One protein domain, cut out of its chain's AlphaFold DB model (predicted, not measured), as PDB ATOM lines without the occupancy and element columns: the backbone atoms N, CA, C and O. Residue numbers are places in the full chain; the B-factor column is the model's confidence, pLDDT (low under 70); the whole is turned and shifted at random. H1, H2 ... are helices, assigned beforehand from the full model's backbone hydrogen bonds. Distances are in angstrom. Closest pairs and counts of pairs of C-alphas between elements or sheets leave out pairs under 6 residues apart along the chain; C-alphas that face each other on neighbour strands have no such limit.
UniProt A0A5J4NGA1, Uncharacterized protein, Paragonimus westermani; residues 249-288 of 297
ATOM      1  N   ARG A 249      13.377   5.822  -1.024       94.62
ATOM      2  CA  ARG A 249      13.013   4.477  -1.499       94.62
ATOM      3  C   ARG A 249      12.655   3.557  -0.337       94.62
ATOM      4  O   ARG A 249      11.603   2.927  -0.382       94.62
ATOM      5  N   ASP A 250      13.464   3.543   0.717       95.19
ATOM      6  CA  ASP A 250      13.215   2.728   1.908       95.19
ATOM      7  C   ASP A 250      11.921   3.147   2.612       95.19
ATOM      8  O   ASP A 250      11.116   2.293   2.984       95.19
ATOM      9  N   ARG A 251      11.660   4.460   2.712       94.44
ATOM     10  CA  ARG A 251      10.385   4.993   3.214       94.44
ATOM     11  C   ARG A 251       9.206   4.459   2.406       94.44
ATOM     12  O   ARG A 251       8.225   4.032   3.004       94.44
ATOM     13  N   LEU A 252       9.289   4.474   1.075       95.44
ATOM     14  CA  LEU A 252       8.213   3.980   0.213       95.44
ATOM     15  C   LEU A 252       7.973   2.477   0.415       95.44
ATOM     16  O   LEU A 252       6.829   2.037   0.501       95.44
ATOM     17  N   VAL A 253       9.044   1.687   0.523       95.94
ATOM     18  CA  VAL A 253       8.941   0.248   0.798       95.94
ATOM     19  C   VAL A 253       8.307   0.001   2.169       95.94
ATOM     20  O   VAL A 253       7.399  -0.821   2.271       95.94
ATOM     21  N   ALA A 254       8.735   0.729   3.204       96.25
ATOM     22  CA  ALA A 254       8.190   0.614   4.553       96.25
ATOM     23  C   ALA A 254       6.709   1.025   4.623       96.25
ATOM     24  O   ALA A 254       5.924   0.316   5.248       96.25
ATOM     25  N   LEU A 255       6.318   2.106   3.941       96.06
ATOM     26  CA  LEU A 255       4.927   2.558   3.828       96.06
ATOM     27  C   LEU A 255       4.050   1.469   3.197       96.06
ATOM     28  O   LEU A 255       3.050   1.047   3.776       96.06
ATOM     29  N   ASN A 256       4.469   0.957   2.037       95.19
ATOM     30  CA  ASN A 256       3.745  -0.098   1.333       95.19
ATOM     31  C   ASN A 256       3.662  -1.384   2.167       95.19
ATOM     32  O   ASN A 256       2.632  -2.053   2.176       95.19
ATOM     33  N   ALA A 257       4.734  -1.735   2.881       96.19
ATOM     34  CA  ALA A 257       4.748  -2.895   3.763       96.19
ATOM     35  C   ALA A 257       3.802  -2.717   4.959       96.19
ATOM     36  O   ALA A 257       3.065  -3.648   5.277       96.19
ATOM     37  N   ALA A 258       3.793  -1.541   5.595       96.06
ATOM     38  CA  ALA A 258       2.888  -1.231   6.697       96.06
ATOM     39  C   ALA A 258       1.425  -1.337   6.250       96.06
ATOM     40  O   ALA A 258       0.668  -2.095   6.849       96.06
ATOM     41  N   ASN A 259       1.068  -0.697   5.133       95.62
ATOM     42  CA  ASN A 259      -0.289  -0.745   4.581       95.62
ATOM     43  C   ASN A 259      -0.702  -2.165   4.164       95.62
ATOM     44  O   ASN A 259      -1.823  -2.581   4.436       95.62
ATOM     45  N   ARG A 260       0.221  -2.968   3.622       96.12
ATOM     46  CA  ARG A 260      -0.038  -4.389   3.339       96.12
ATOM     47  C   ARG A 260      -0.313  -5.206   4.603       96.12
ATOM     48  O   ARG A 260      -1.114  -6.140   4.580       96.12
ATOM     49  N   TRP A 261       0.378  -4.925   5.706       95.19
ATOM     50  CA  TRP A 261       0.080  -5.587   6.975       95.19
ATOM     51  C   TRP A 261      -1.234  -5.090   7.577       95.19
ATOM     52  O   TRP A 261      -1.969  -5.911   8.121       95.19
ATOM     53  N   THR A 262      -1.576  -3.811   7.406       94.50
ATOM     54  CA  THR A 262      -2.901  -3.259   7.726       94.50
ATOM     55  C   THR A 262      -4.006  -4.003   6.969       94.50
ATOM     56  O   THR A 262      -4.939  -4.498   7.606       94.50
ATOM     57  N   ASP A 263      -3.850  -4.222   5.657       94.88
ATOM     58  CA  ASP A 263      -4.765  -5.050   4.853       94.88
ATOM     59  C   ASP A 263      -4.923  -6.451   5.455       94.88
ATOM     60  O   ASP A 263      -6.034  -6.929   5.688       94.88
ATOM     61  N   ASN A 264      -3.800  -7.120   5.740       94.94
ATOM     62  CA  ASN A 264      -3.809  -8.474   6.290       94.94
ATOM     63  C   ASN A 264      -4.537  -8.539   7.641       94.94
ATOM     64  O   ASN A 264      -5.268  -9.499   7.897       94.94
ATOM     65  N   VAL A 265      -4.354  -7.532   8.500       91.88
ATOM     66  CA  VAL A 265      -5.049  -7.428   9.788       91.88
ATOM     67  C   VAL A 265      -6.556  -7.293   9.570       91.88
ATOM     68  O   VAL A 265      -7.310  -8.065  10.165       91.88
ATOM     69  N   PHE A 266      -7.003  -6.408   8.674       91.75
ATOM     70  CA  PHE A 266      -8.427  -6.249   8.360       91.75
ATOM     71  C   PHE A 266      -9.039  -7.504   7.726       91.75
ATOM     72  O   PHE A 266     -10.164  -7.889   8.060       91.75
ATOM     73  N   VAL A 267      -8.296  -8.206   6.867       93.12
ATOM     74  CA  VAL A 267      -8.734  -9.479   6.278       93.12
ATOM     75  C   VAL A 267      -8.903 -10.553   7.355       93.12
ATOM     76  O   VAL A 267      -9.941 -11.220   7.394       93.12
ATOM     77  N   MET A 268      -7.924 -10.712   8.253       89.00
ATOM     78  CA  MET A 268      -8.013 -11.675   9.357       89.00
ATOM     79  C   MET A 268      -9.163 -11.341  10.306       89.00
ATOM     80  O   MET A 268      -9.927 -12.234  10.675       89.00
ATOM     81  N   GLN A 269      -9.325 -10.064  10.650       88.88
ATOM     82  CA  GLN A 269     -10.430  -9.577  11.465       88.88
ATOM     83  C   GLN A 269     -11.783  -9.902  10.821       88.88
ATOM     84  O   GLN A 269     -12.644 -10.483  11.478       88.88
ATOM     85  N   SER A 270     -11.963  -9.606   9.528       89.50
ATOM     86  CA  SER A 270     -13.205  -9.898   8.797       89.50
ATOM     87  C   SER A 270     -13.499 -11.398   8.708       89.50
ATOM     88  O   SER A 270     -14.651 -11.819   8.805       89.50
ATOM     89  N   TRP A 271     -12.477 -12.234   8.512       91.00
ATOM     90  CA  TRP A 271     -12.663 -13.683   8.424       91.00
ATOM     91  C   TRP A 271     -13.001 -14.310   9.780       91.00
ATOM     92  O   TRP A 271     -13.898 -15.153   9.859       91.00
ATOM     93  N   LEU A 272     -12.320 -13.893  10.852       87.00
ATOM     94  CA  LEU A 272     -12.540 -14.421  12.199       87.00
ATOM     95  C   LEU A 272     -13.921 -14.049  12.744       87.00
ATOM     96  O   LEU A 272     -14.593 -14.925  13.284       87.00
ATOM     97  N   THR A 273     -14.372 -12.807  12.544       86.19
ATOM     98  CA  THR A 273     -15.714 -12.358  12.965       86.19
ATOM     99  C   THR A 273     -16.839 -13.050  12.189       86.19
ATOM    100  O   THR A 273     -17.931 -13.234  12.716       86.19
ATOM    101  N   LYS A 274     -16.585 -13.482  10.944       88.25
ATOM    102  CA  LYS A 274     -17.548 -14.259  10.139       88.25
ATOM    103  C   LYS A 274     -17.594 -15.740  10.505       88.25
ATOM    104  O   LYS A 274     -18.654 -16.353  10.415       88.25
ATOM    105  N   LYS A 275     -16.449 -16.347  10.835       90.31
ATOM    106  CA  LYS A 275     -16.340 -17.799  11.061       90.31
ATOM    107  C   LYS A 275     -16.588 -18.209  12.514       90.31
ATOM    108  O   LYS A 275     -17.016 -19.335  12.758       90.31
ATOM    109  N   PHE A 276     -16.320 -17.317  13.461       87.38
ATOM    110  CA  PHE A 276     -16.493 -17.543  14.892       87.38
ATOM    111  C   PHE A 276     -17.415 -16.465  15.483       87.38
ATOM    112  O   PHE A 276     -17.458 -15.361  14.947       87.38
ATOM    113  N   PRO A 277     -18.137 -16.737  16.586       84.75
ATOM    114  CA  PRO A 277     -19.019 -15.765  17.233       84.75
ATOM    115  C   PRO A 277     -18.211 -14.752  18.067       84.75
ATOM    116  O   PRO A 277     -18.353 -14.676  19.284       84.75
ATOM    117  N   ILE A 278     -17.308 -14.020  17.412       85.25
ATOM    118  CA  ILE A 278     -16.465 -12.979  18.006       85.25
ATOM    119  C   ILE A 278     -16.843 -11.653  17.348       85.25
ATOM    120  O   ILE A 278     -16.835 -11.542  16.123       85.25
ATOM    121  N   ASP A 279     -17.166 -10.649  18.155       84.75
ATOM    122  CA  ASP A 279     -17.432  -9.288  17.702       84.75
ATOM    123  C   ASP A 279     -16.136  -8.510  17.429       84.75
ATOM    124  O   ASP A 279     -15.077  -8.762  18.012       84.75
ATOM    125  N   GLU A 280     -16.222  -7.526  16.535       82.56
ATOM    126  CA  GLU A 280     -15.063  -6.755  16.087       82.56
ATOM    127  C   GLU A 280     -14.390  -5.980  17.233       82.56
ATOM    128  O   GLU A 280     -13.160  -5.917  17.304       82.56
ATOM    129  N   THR A 281     -15.186  -5.449  18.163       85.44
ATOM    130  CA  THR A 281     -14.721  -4.709  19.343       85.44
ATOM    131  C   THR A 281     -13.937  -5.593  20.307       85.44
ATOM    132  O   THR A 281     -12.857  -5.207  20.763       85.44
ATOM    133  N   THR A 282     -14.410  -6.813  20.574       84.56
ATOM    134  CA  THR A 282     -13.672  -7.783  21.393       84.56
ATOM    135  C   THR A 282     -12.391  -8.242  20.706       84.56
ATOM    136  O   THR A 282     -11.368  -8.336  21.382       84.56
ATOM    137  N   PHE A 283     -12.396  -8.464  19.383       86.94
ATOM    138  CA  PHE A 283     -11.179  -8.797  18.631       86.94
ATOM    139  C   PHE A 283     -10.118  -7.694  18.754       86.94
ATOM    140  O   PHE A 283      -8.989  -7.973  19.160       86.94
ATOM    141  N   ARG A 284     -10.484  -6.434  18.471       88.12
ATOM    142  CA  ARG A 284      -9.550  -5.298  18.564       88.12
ATOM    143  C   ARG A 284      -8.992  -5.149  19.977       88.12
ATOM    144  O   ARG A 284      -7.781  -5.032  20.137       88.12
ATOM    145  N   ARG A 285      -9.843  -5.254  21.004       88.81
ATOM    146  CA  ARG A 285      -9.413  -5.214  22.410       88.81
ATOM    147  C   ARG A 285      -8.457  -6.358  22.762       88.81
ATOM    148  O   ARG A 285      -7.478  -6.122  23.456       88.81
ATOM    149  N   GLN A 286      -8.712  -7.578  22.285       89.06
ATOM    150  CA  GLN A 286      -7.892  -8.753  22.602       89.06
ATOM    151  C   GLN A 286      -6.485  -8.675  21.990       89.06
ATOM    152  O   GLN A 286      -5.520  -9.118  22.611       89.06
ATOM    153  N   PHE A 287      -6.366  -8.110  20.786       88.81
ATOM    154  CA  PHE A 287      -5.090  -7.932  20.085       88.81
ATOM    155  C   PHE A 287      -4.467  -6.541  20.291       88.81
ATOM    156  O   PHE A 287      -3.473  -6.226  19.642       88.81
ATOM    157  N   ASN A 288      -5.016  -5.726  21.200       91.31
ATOM    158  CA  ASN A 288      -4.579  -4.352  21.472       91.31
ATOM    159  C   ASN A 288      -4.501  -3.472  20.208       91.31
ATOM    160  O   ASN A 288      -3.584  -2.664  20.065       91.31
TER     161      ASN A 288
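AT A GLANCE: This is residues 249 to 288 of the 297 residues of an uncharacterized protein of Paragonimus westermani (UniProt A0A5J4NGA1). One long straight helix, H1, makes the length of a rod, and the short helix H2 sits beside its far end, where the chain folds back after a tight turn. Residues 249 to 268 of H1 stick out free. The printed part has 40 residues with two named helices, H1 then H2, and no named strand; the class is all helix. It is only just loose, close to extended, with a radius of gyration of the C-alphas of 13.1 A and spans of 42 by 18 by 8 A.

HOW THE PARTS SIT: H1, residues 249 to 275, and H2, residues 280 to 286, only just touch, with 3 pairs of C-alphas within 8 A. H1 touches H2 with residues 269 to 273 alone; the closest C-alphas, those of Thr 273 and Glu 280, are 6.4 A apart. They run opposite ways at a steep tilt of 68 degrees, only just short of about perpendicular. In H1 and H2 every O i to N i+4 pair is within hydrogen-bond range.

IN THESE COORDINATES: H1 is 38.9 A long, from C-alpha 249 at (13.013, 4.477, -1.499) to C-alpha 275 at (-16.340, -17.799, 11.061). H2 measures 9.9 A and ends with C-alpha 286 at (-7.892, -8.753, 22.602).

THE WHOLE: The two C-alphas farthest apart, those of Arg 249 and Pro 277, are 42.3 A apart. The printed part has no cut, and the link from H1 to H2 is tight. The mean pLDDT of the printed part is 91.0, and no printed residue is under 70.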